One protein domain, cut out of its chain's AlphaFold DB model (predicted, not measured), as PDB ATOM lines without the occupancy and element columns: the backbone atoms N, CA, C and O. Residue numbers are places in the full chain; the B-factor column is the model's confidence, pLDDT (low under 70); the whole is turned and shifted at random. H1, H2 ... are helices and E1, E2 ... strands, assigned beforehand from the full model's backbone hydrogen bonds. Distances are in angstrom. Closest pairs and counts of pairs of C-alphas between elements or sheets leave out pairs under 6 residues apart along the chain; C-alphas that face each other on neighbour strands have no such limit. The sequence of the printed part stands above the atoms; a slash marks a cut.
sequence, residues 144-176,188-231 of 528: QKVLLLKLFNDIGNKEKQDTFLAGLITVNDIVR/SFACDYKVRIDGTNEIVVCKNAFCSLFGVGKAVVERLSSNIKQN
ATOM      1  N   GLN A 144     163.748 190.907 138.356       75.44
ATOM      2  CA  GLN A 144     163.306 191.474 139.635       75.44
ATOM      3  C   GLN A 144     164.384 191.344 140.729       75.44
ATOM      4  O   GLN A 144     164.669 192.306 141.439       75.44
ATOM      5  N   LYS A 145     165.050 190.185 140.841       82.38
ATOM      6  CA  LYS A 145     166.201 189.996 141.738       82.38
ATOM      7  C   LYS A 145     167.407 190.836 141.307       82.38
ATOM      8  O   LYS A 145     168.097 191.372 142.172       82.38
ATOM      9  N   VAL A 146     167.680 190.962 140.007       83.75
ATOM     10  CA  VAL A 146     168.790 191.798 139.504       83.75
ATOM     11  C   VAL A 146     168.554 193.276 139.837       83.75
ATOM     12  O   VAL A 146     169.478 193.949 140.292       83.75
ATOM     13  N   LEU A 147     167.321 193.767 139.689       84.94
ATOM     14  CA  LEU A 147     166.913 195.121 140.075       84.94
ATOM     15  C   LEU A 147     167.035 195.344 141.589       84.94
ATOM     16  O   LEU A 147     167.646 196.325 142.003       84.94
ATOM     17  N   LEU A 148     166.544 194.412 142.417       86.19
ATOM     18  CA  LEU A 148     166.688 194.471 143.880       86.19
ATOM     19  C   LEU A 148     168.156 194.529 144.328       86.19
ATOM     20  O   LEU A 148     168.488 195.295 145.232       86.19
ATOM     21  N   LEU A 149     169.039 193.750 143.693       87.50
ATOM     22  CA  LEU A 149     170.474 193.758 143.992       87.50
ATOM     23  C   LEU A 149     171.154 195.064 143.564       87.50
ATOM     24  O   LEU A 149     171.966 195.582 144.327       87.50
ATOM     25  N   LYS A 150     170.814 195.616 142.389       86.88
ATOM     26  CA  LYS A 150     171.305 196.933 141.941       86.88
ATOM     27  C   LYS A 150     170.890 198.022 142.933       86.88
ATOM     28  O   LYS A 150     171.751 198.578 143.608       86.88
ATOM     29  N   LEU A 151     169.582 198.187 143.150       87.50
ATOM     30  CA  LEU A 151     169.011 199.171 144.077       87.50
ATOM     31  C   LEU A 151     169.598 199.081 145.494       87.50
ATOM     32  O   LEU A 151     169.828 200.106 146.129       87.50
ATOM     33  N   PHE A 152     169.856 197.871 146.004       90.00
ATOM     34  CA  PHE A 152     170.468 197.686 147.320       90.00
ATOM     35  C   PHE A 152     171.961 198.060 147.357       90.00
ATOM     36  O   PHE A 152     172.433 198.627 148.348       90.00
ATOM     37  N   ASN A 153     172.711 197.772 146.293       88.62
ATOM     38  CA  ASN A 153     174.129 198.120 146.195       88.62
ATOM     39  C   ASN A 153     174.334 199.629 145.979       88.62
ATOM     40  O   ASN A 153     175.208 200.213 146.620       88.62
ATOM     41  N   ASP A 154     173.475 200.276 145.187       90.94
ATOM     42  CA  ASP A 154     173.530 201.713 144.868       90.94
ATOM     43  C   ASP A 154     173.341 202.624 146.104       90.94
ATOM     44  O   ASP A 154     173.754 203.785 146.109       90.94
ATOM     45  N   ILE A 155     172.798 202.093 147.210       87.19
ATOM     46  CA  ILE A 155     172.741 202.773 148.521       87.19
ATOM     47  C   ILE A 155     174.155 203.098 149.061       87.19
ATOM     48  O   ILE A 155     174.325 204.063 149.821       87.19
ATOM     49  N   GLY A 156     175.168 202.309 148.675       82.50
ATOM     50  CA  GLY A 156     176.607 202.546 148.843       82.50
ATOM     51  C   GLY A 156     177.159 202.464 150.273       82.50
ATOM     52  O   GLY A 156     178.108 201.731 150.545       82.50
ATOM     53  N   ASN A 157     176.594 203.219 151.216       87.19
ATOM     54  CA  ASN A 157     177.056 203.240 152.604       87.19
ATOM     55  C   ASN A 157     176.411 202.099 153.410       87.19
ATOM     56  O   ASN A 157     175.184 202.009 153.505       87.19
ATOM     57  N   LYS A 158     177.245 201.287 154.072       86.69
ATOM     58  CA  LYS A 158     176.814 200.175 154.926       86.69
ATOM     59  C   LYS A 158     175.772 200.559 155.987       86.69
ATOM     60  O   LYS A 158     174.859 199.776 156.221       86.69
ATOM     61  N   GLU A 159     175.887 201.713 156.641       89.94
ATOM     62  CA  GLU A 159     174.929 202.143 157.674       89.94
ATOM     63  C   GLU A 159     173.547 202.426 157.058       89.94
ATOM     64  O   GLU A 159     172.516 202.080 157.638       89.94
ATOM     65  N   LYS A 160     173.513 202.969 155.831       89.62
ATOM     66  CA  LYS A 160     172.273 203.155 155.061       89.62
ATOM     67  C   LYS A 160     171.688 201.816 154.600       89.62
ATOM     68  O   LYS A 160     170.487 201.614 154.743       89.62
ATOM     69  N   GLN A 161     172.516 200.887 154.113       91.50
ATOM     70  CA  GLN A 161     172.094 199.526 153.743       91.50
ATOM     71  C   GLN A 161     171.535 198.744 154.943       91.50
ATOM     72  O   GLN A 161     170.474 198.132 154.846       91.50
ATOM     73  N   ASP A 162     172.216 198.804 156.091       91.81
ATOM     74  CA  ASP A 162     171.765 198.204 157.351       91.81
ATOM     75  C   ASP A 162     170.413 198.794 157.797       91.81
ATOM     76  O   ASP A 162     169.532 198.046 158.217       91.81
ATOM     77  N   THR A 163     170.225 200.112 157.654       92.31
ATOM     78  CA  THR A 163     168.963 200.807 157.978       92.31
ATOM     79  C   THR A 163     167.834 200.443 156.998       92.31
ATOM     80  O   THR A 163     166.710 200.189 157.424       92.31
ATOM     81  N   PHE A 164     168.123 200.353 155.695       92.12
ATOM     82  CA  PHE A 164     167.166 199.915 154.668       92.12
ATOM     83  C   PHE A 164     166.665 198.489 154.936       92.12
ATOM     84  O   PHE A 164     165.459 198.250 154.962       92.12
ATOM     85  N   LEU A 165     167.578 197.551 155.212       93.06
ATOM     86  CA  LEU A 165     167.213 196.174 155.554       93.06
ATOM     87  C   LEU A 165     166.460 196.091 156.886       93.06
ATOM     88  O   LEU A 165     165.555 195.269 157.005       93.06
ATOM     89  N   ALA A 166     166.787 196.938 157.869       92.31
ATOM     90  CA  ALA A 166     166.044 197.002 159.125       92.31
ATOM     91  C   ALA A 166     164.585 197.447 158.914       92.31
ATOM     92  O   ALA A 166     163.686 196.857 159.504       92.31
ATOM     93  N   GLY A 167     164.333 198.397 158.006       91.06
ATOM     94  CA  GLY A 167     162.978 198.809 157.610       91.06
ATOM     95  C   GLY A 167     162.145 197.723 156.909       91.06
ATOM     96  O   GLY A 167     160.931 197.871 156.790       91.06
ATOM     97  N   LEU A 168     162.771 196.623 156.475       92.56
ATOM     98  CA  LEU A 168     162.121 195.457 155.863       92.56
ATOM     99  C   LEU A 168     162.016 194.243 156.812       92.56
ATOM    100  O   LEU A 168     161.602 193.161 156.383       92.56
ATOM    101  N   ILE A 169     162.388 194.399 158.088       94.12
ATOM    102  CA  ILE A 169     162.339 193.352 159.118       94.12
ATOM    103  C   ILE A 169     161.371 193.780 160.224       94.12
ATOM    104  O   ILE A 169     161.611 194.754 160.933       94.12
ATOM    105  N   THR A 170     160.305 193.011 160.433       92.75
ATOM    106  CA  THR A 170     159.396 193.196 161.576       92.75
ATOM    107  C   THR A 170     159.747 192.176 162.657       92.75
ATOM    108  O   THR A 170     159.864 190.988 162.361       92.75
ATOM    109  N   VAL A 171     159.952 192.620 163.902       91.44
ATOM    110  CA  VAL A 171     160.250 191.744 165.049       91.44
ATOM    111  C   VAL A 171     158.979 191.542 165.870       91.44
ATOM    112  O   VAL A 171     158.382 192.514 166.318       91.44
ATOM    113  N   ASN A 172     158.609 190.281 166.094       89.62
ATOM    114  CA  ASN A 172     157.385 189.880 166.790       89.62
ATOM    115  C   ASN A 172     157.718 189.014 168.015       89.62
ATOM    116  O   ASN A 172     158.694 188.255 168.002       89.62
ATOM    117  N   ASP A 173     156.878 189.046 169.048       84.94
ATOM    118  CA  ASP A 173     156.998 188.123 170.181       84.94
ATOM    119  C   ASP A 173     156.443 186.720 169.875       84.94
ATOM    120  O   ASP A 173     155.651 186.495 168.956       84.94
ATOM    121  N   ILE A 174     156.912 185.724 170.632       84.00
ATOM    122  CA  ILE A 174     156.639 184.306 170.361       84.00
ATOM    123  C   ILE A 174     155.324 183.880 171.024       84.00
ATOM    124  O   ILE A 174     155.309 183.428 172.168       84.00
ATOM    125  N   VAL A 175     154.232 183.970 170.261       79.50
ATOM    126  CA  VAL A 175     152.861 183.631 170.696       79.50
ATOM    127  C   VAL A 175     152.685 182.146 171.056       79.50
ATOM    128  O   VAL A 175     151.878 181.807 171.919       79.50
ATOM    129  N   ARG A 176     153.415 181.227 170.405       76.31
ATOM    130  CA  ARG A 176     153.329 179.772 170.654       76.31
ATOM    131  C   ARG A 176     154.703 179.110 170.590       76.31
ATOM    132  O   ARG A 176     155.520 179.444 169.735       76.31
ATOM    133  N   SER A 188     164.211 183.953 171.398       81.88
ATOM    134  CA  SER A 188     163.604 184.979 172.258       81.88
ATOM    135  C   SER A 188     162.725 185.982 171.502       81.88
ATOM    136  O   SER A 188     162.182 186.887 172.128       81.88
ATOM    137  N   PHE A 189     162.597 185.846 170.179       86.81
ATOM    138  CA  PHE A 189     161.696 186.600 169.299       86.81
ATOM    139  C   PHE A 189     161.496 185.846 167.968       86.81
ATOM    140  O   PHE A 189     162.249 184.918 167.645       86.81
ATOM    141  N   ALA A 190     160.491 186.252 167.199       88.69
ATOM    142  CA  ALA A 190     160.277 185.893 165.801       88.69
ATOM    143  C   ALA A 190     160.545 187.111 164.893       88.69
ATOM    144  O   ALA A 190     160.598 188.246 165.368       88.69
ATOM    145  N   CYS A 191     160.724 186.882 163.588       91.19
ATOM    146  CA  CYS A 191     160.811 187.967 162.611       91.19
ATOM    147  C   CYS A 191     160.126 187.602 161.302       91.19
ATOM    148  O   CYS A 191     160.363 186.505 160.781       91.19
ATOM    149  N   ASP A 192     159.412 188.574 160.752       92.69
ATOM    150  CA  ASP A 192     158.912 188.560 159.384       92.69
ATOM    151  C   ASP A 192     159.846 189.392 158.499       92.69
ATOM    152  O   ASP A 192     160.421 190.393 158.938       92.69
ATOM    153  N   TYR A 193     160.012 188.963 157.249       94.88
ATOM    154  CA  TYR A 193     160.913 189.584 156.279       94.88
ATOM    155  C   TYR A 193     160.103 190.016 155.068       94.88
ATOM    156  O   TYR A 193     159.368 189.204 154.505       94.88
ATOM    157  N   LYS A 194     160.247 191.274 154.658       94.06
ATOM    158  CA  LYS A 194     159.505 191.861 153.540       94.06
ATOM    159  C   LYS A 194     160.427 192.183 152.367       94.06
ATOM    160  O   LYS A 194     161.616 192.430 152.546       94.06
ATOM    161  N   VAL A 195     159.872 192.200 151.162       90.75
ATOM    162  CA  VAL A 195     160.546 192.653 149.937       90.75
ATOM    163  C   VAL A 195     159.569 193.510 149.141       90.75
ATOM    164  O   VAL A 195     158.396 193.157 149.042       90.75
ATOM    165  N   ARG A 196     160.049 194.623 148.577       88.44
ATOM    166  CA  ARG A 196     159.282 195.496 147.678       88.44
ATOM    167  C   ARG A 196     159.835 195.359 146.270       88.44
ATOM    168  O   ARG A 196     160.926 195.853 146.014       88.44
ATOM    169  N   ILE A 197     159.120 194.651 145.398       75.00
ATOM    170  CA  ILE A 197     159.575 194.401 144.022       75.00
ATOM    171  C   ILE A 197     159.309 195.637 143.154       75.00
ATOM    172  O   ILE A 197     160.241 196.203 142.595       75.00
ATOM    173  N   ASP A 198     158.068 196.124 143.153       69.06
ATOM    174  CA  ASP A 198     157.622 197.267 142.337       69.06
ATOM    175  C   ASP A 198     157.689 198.602 143.114       69.06
ATOM    176  O   ASP A 198     156.945 199.543 142.856       69.06
ATOM    177  N   GLY A 199     158.517 198.661 144.164       66.19
ATOM    178  CA  GLY A 199     158.613 199.784 145.108       66.19
ATOM    179  C   GLY A 199     157.428 199.934 146.080       66.19
ATOM    180  O   GLY A 199     157.640 200.346 147.220       66.19
ATOM    181  N   THR A 200     156.213 199.558 145.672       67.25
ATOM    182  CA  THR A 200     154.957 199.708 146.437       67.25
ATOM    183  C   THR A 200     154.525 198.434 147.170       67.25
ATOM    184  O   THR A 200     154.256 198.475 148.370       67.25
ATOM    185  N   ASN A 201     154.471 197.297 146.471       79.25
ATOM    186  CA  ASN A 201     153.910 196.043 146.981       79.25
ATOM    187  C   ASN A 201     154.860 195.329 147.957       79.25
ATOM    188  O   ASN A 201     155.954 194.920 147.566       79.25
ATOM    189  N   GLU A 202     154.444 195.121 149.212       86.56
ATOM    190  CA  GLU A 202     155.226 194.379 150.213       86.56
ATOM    191  C   GLU A 202     154.898 192.878 150.216       86.56
ATOM    192  O   GLU A 202     153.827 192.459 150.651       86.56
ATOM    193  N   ILE A 203     155.857 192.047 149.805       88.81
ATOM    194  CA  ILE A 203     155.735 190.584 149.804       88.81
ATOM    195  C   ILE A 203     156.485 190.005 151.008       88.81
ATOM    196  O   ILE A 203     157.678 190.261 151.187       88.81
ATOM    197  N   VAL A 204     155.803 189.194 151.822       91.19
ATOM    198  CA  VAL A 204     156.420 188.472 152.948       91.19
ATOM    199  C   VAL A 204     157.176 187.245 152.434       91.19
ATOM    200  O   VAL A 204     156.631 186.417 151.705       91.19
ATOM    201  N   VAL A 205     158.438 187.104 152.838       92.50
ATOM    202  CA  VAL A 205     159.345 186.038 152.392       92.50
ATOM    203  C   VAL A 205     160.005 185.323 153.571       92.50
ATOM    204  O   VAL A 205     160.087 185.831 154.688       92.50
ATOM    205  N   CYS A 206     160.542 184.123 153.335       92.38
ATOM    206  CA  CYS A 206     161.364 183.459 154.344       92.38
ATOM    207  C   CYS A 206     162.772 184.081 154.404       92.38
ATOM    208  O   CYS A 206     163.309 184.550 153.398       92.38
ATOM    209  N   LYS A 207     163.427 183.997 155.567       90.44
ATOM    210  CA  LYS A 207     164.787 184.525 155.789       90.44
ATOM    211  C   LYS A 207     165.808 184.112 154.718       90.44
ATOM    212  O   LYS A 207     166.640 184.922 154.329       90.44
ATOM    213  N   ASN A 208     165.756 182.867 154.235       91.56
ATOM    214  CA  ASN A 208     166.672 182.384 153.193       91.56
ATOM    215  C   ASN A 208     166.439 183.094 151.845       91.56
ATOM    216  O   ASN A 208     167.404 183.368 151.135       91.56
ATOM    217  N   ALA A 209     165.185 183.412 151.506       90.38
ATOM    218  CA  ALA A 209     164.853 184.186 150.315       90.38
ATOM    219  C   ALA A 209     165.290 185.649 150.475       90.38
ATOM    220  O   ALA A 209     165.975 186.153 149.597       90.38
ATOM    221  N   PHE A 210     165.020 186.283 151.624       93.69
ATOM    222  CA  PHE A 210     165.504 187.637 151.945       93.69
ATOM    223  C   PHE A 210     167.033 187.759 151.796       93.69
ATOM    224  O   PHE A 210     167.525 188.646 151.101       93.69
ATOM    225  N   CYS A 211     167.788 186.804 152.357       91.88
ATOM    226  CA  CYS A 211     169.245 186.721 152.190       91.88
ATOM    227  C   CYS A 211     169.662 186.586 150.711       91.88
ATOM    228  O   CYS A 211     170.600 187.243 150.273       91.88
ATOM    229  N   SER A 212     168.964 185.753 149.929       90.06
ATOM    230  CA  SER A 212     169.268 185.512 148.507       90.06
ATOM    231  C   SER A 212     168.880 186.674 147.582       90.06
ATOM    232  O   SER A 212     169.495 186.833 146.529       90.06
ATOM    233  N   LEU A 213     167.871 187.469 147.949       89.44
ATOM    234  CA  LEU A 213     167.374 188.601 147.160       89.44
ATOM    235  C   LEU A 213     168.222 189.864 147.355       89.44
ATOM    236  O   LEU A 213     168.469 190.559 146.381       89.44
ATOM    237  N   PHE A 214     168.729 190.110 148.568       90.38
ATOM    238  CA  PHE A 214     169.624 191.243 148.861       90.38
ATOM    239  C   PHE A 214     171.117 190.869 148.918       90.38
ATOM    240  O   PHE A 214     171.953 191.711 149.225       90.38
ATOM    241  N   GLY A 215     171.479 189.608 148.657       89.00
ATOM    242  CA  GLY A 215     172.877 189.151 148.646       89.00
ATOM    243  C   GLY A 215     173.563 189.118 150.022       89.00
ATOM    244  O   GLY A 215     174.786 189.037 150.098       89.00
ATOM    245  N   VAL A 216     172.802 189.180 151.122       92.06
ATOM    246  CA  VAL A 216     173.340 189.319 152.487       92.06
ATOM    247  C   VAL A 216     173.428 188.000 153.255       92.06
ATOM    248  O   VAL A 216     172.542 187.148 153.202       92.06
ATOM    249  N   GLY A 217     174.494 187.844 154.043       90.44
ATOM    250  CA  GLY A 217     174.684 186.687 154.921       90.44
ATOM    251  C   GLY A 217     173.717 186.661 156.115       90.44
ATOM    252  O   GLY A 217     173.379 187.698 156.687       90.44
ATOM    253  N   LYS A 218     173.329 185.457 156.561       91.38
ATOM    254  CA  LYS A 218     172.363 185.238 157.664       91.38
ATOM    255  C   LYS A 218     172.717 185.982 158.962       91.38
ATOM    256  O   LYS A 218     171.810 186.491 159.618       91.38
ATOM    257  N   ALA A 219     174.008 186.093 159.282       90.44
ATOM    258  CA  ALA A 219     174.509 186.803 160.461       90.44
ATOM    259  C   ALA A 219     174.278 188.328 160.398       90.44
ATOM    260  O   ALA A 219     174.060 188.965 161.429       90.44
ATOM    261  N   VAL A 220     174.266 188.924 159.195       89.69
ATOM    262  CA  VAL A 220     173.915 190.345 159.007       89.69
ATOM    263  C   VAL A 220     172.475 190.564 159.458       89.69
ATOM    264  O   VAL A 220     172.218 191.457 160.261       89.69
ATOM    265  N   VAL A 221     171.571 189.698 158.993       92.62
ATOM    266  CA  VAL A 221     170.141 189.721 159.317       92.62
ATOM    267  C   VAL A 221     169.901 189.460 160.808       92.62
ATOM    268  O   VAL A 221     169.136 190.183 161.432       92.62
ATOM    269  N   GLU A 222     170.593 188.490 161.413       91.81
ATOM    270  CA  GLU A 222     170.474 188.175 162.852       91.81
ATOM    271  C   GLU A 222     170.889 189.340 163.753       91.81
ATOM    272  O   GLU A 222     170.188 189.655 164.719       91.81
ATOM    273  N   ARG A 223     171.989 190.020 163.411       91.69
ATOM    274  CA  ARG A 223     172.417 191.250 164.085       91.69
ATOM    275  C   ARG A 223     171.376 192.360 163.925       91.69
ATOM    276  O   ARG A 223     171.054 193.006 164.915       91.69
ATOM    277  N   LEU A 224     170.828 192.575 162.723       92.69
ATOM    278  CA  LEU A 224     169.797 193.599 162.506       92.69
ATOM    279  C   LEU A 224     168.530 193.307 163.321       92.69
ATOM    280  O   LEU A 224     168.101 194.176 164.069       92.69
ATOM    281  N   SER A 225     167.995 192.083 163.289       92.81
ATOM    282  CA  SER A 225     166.844 191.694 164.118       92.81
ATOM    283  C   SER A 225     167.097 191.881 165.621       92.81
ATOM    284  O   SER A 225     166.211 192.323 166.350       92.81
ATOM    285  N   SER A 226     168.316 191.588 166.085       90.50
ATOM    286  CA  SER A 226     168.713 191.786 167.486       90.50
ATOM    287  C   SER A 226     168.801 193.272 167.857       90.50
ATOM    288  O   SER A 226     168.340 193.663 168.926       90.50
ATOM    289  N   ASN A 227     169.323 194.111 166.956       90.06
ATOM    290  CA  ASN A 227     169.388 195.562 167.134       90.06
ATOM    291  C   ASN A 227     167.990 196.199 167.124       90.06
ATOM    292  O   ASN A 227     167.703 197.029 167.980       90.06
ATOM    293  N   ILE A 228     167.090 195.761 166.234       91.00
ATOM    294  CA  ILE A 228     165.682 196.195 166.210       91.00
ATOM    295  C   ILE A 228     164.995 195.840 167.537       91.00
ATOM    296  O   ILE A 228     164.322 196.690 168.116       91.00
ATOM    297  N   LYS A 229     165.233 194.639 168.092       89.25
ATOM    298  CA  LYS A 229     164.734 194.271 169.432       89.25
ATOM    299  C   LYS A 229     165.308 195.148 170.561       89.25
ATOM    300  O   LYS A 229     164.657 195.322 171.585       89.25
ATOM    301  N   GLN A 230     166.496 195.723 170.376       88.50
ATOM    302  CA  GLN A 230     167.099 196.717 171.276       88.50
ATOM    303  C   GLN A 230     166.711 198.171 170.918       88.50
ATOM    304  O   GLN A 230     167.359 199.110 171.373       88.50
ATOM    305  N   ASN A 231     165.668 198.366 170.098       86.38
ATOM    306  CA  ASN A 231     165.183 199.658 169.598       86.38
ATOM    307  C   ASN A 231     166.240 200.492 168.832       86.38
ATOM    308  O   ASN A 231     166.176 201.718 168.765       86.38
TER     309      ASN A 231
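AT A GLANCE: This is residues 144 to 176 and 188 to 231 of the 528 residues of an uncharacterized protein of Acyrthosiphon pisum (UniProt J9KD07). A small, narrow antiparallel sheet, with the long strand E2 between E1 and E3, is covered on one face by two helices set crosswise to each other, H3 over E2 and H4 over E1 and E2. H1 stands at one end of the longest axis and packs on H3, while H2 packs on H4; the two ends at the cut, residues 176 and 188, lie toward the other end of that axis. The printed part has 77 residues, with four named helices and three named strands in the order H1, H2, E1, E2, E3, H3, H4; the class is mixed, helices and strands. The whole is compact, with a radius of gyration of the C-alphas of 12.3 A, and its C-alphas span 36 by 24 by 20 A, only just elongated.

HOW THE PARTS SIT: The sheet runs E1, residues 169 to 172, then E2, residues 190 to 196, then E3, residues 202 to 205. Pairing is staggered: E2 pairs with E1 over residues 190 to 193 and with E3 over 193 to 196. E1 and E2 are antiparallel at 152 degrees, with N 170 and O 192 within hydrogen-bond range at 3.0 A. E2 and E3 form a hairpin, antiparallel at 131 degrees, with N 205 and O 193 at 2.8 A. H3, residues 207 to 214, and H4, residues 218 to 229, are on the same face of the sheet, in two layers, helices on one face of a sheet. H3 has a height over the sheet of 8.8 A and runs along the strands, only just, at 28 degrees to E2 on the local plane. H4 has a height over the sheet of 9.9 A and runs slantwise to the strands, only just, at 59.5 degrees to E1 on the local plane. H4 touches H3 with residues 218 to 221 alone, about perpendicular at 75 degrees; the closest C-alphas, of Cys 211 and Lys 218, are 6.5 A apart. H1, residues 144 to 154, touches H3, with the C-alphas of Leu 149 and Phe 214 closest at 5.5 A. H2, residues 158 to 166, touches H4 through H4's residues 224 to 228 alone, with the C-alphas of Ala 166 and Leu 224 closest at 6.1 A. In H1, H2, H3 and H4 every O i to N i+4 pair is within hydrogen-bond range.

IN THESE COORDINATES: E2 measures 20.5 A from C-alpha 190 at (160.277, 185.893, 165.801) to C-alpha 196. H4 measures 16.7 A and ends with C-alpha 229 at (164.734, 194.271, 169.432). H1 measures 15.4 A from C-alpha 144 at (163.306, 191.474, 139.635), H2 12.0 A, H3 10.8 A, E1 9.8 A and E3 9.6 A.

THE WHOLE: The two C-alphas farthest apart, of Asp 154 and Arg 176, are 39.4 A apart. Residues 177 to 187 are not printed, and C-alphas 176 and 188 are 11.6 A apart across the cut. The links that are printed whole are tight. The mean pLDDT of the printed part is 88.1, with residues 198 to 200 under 70.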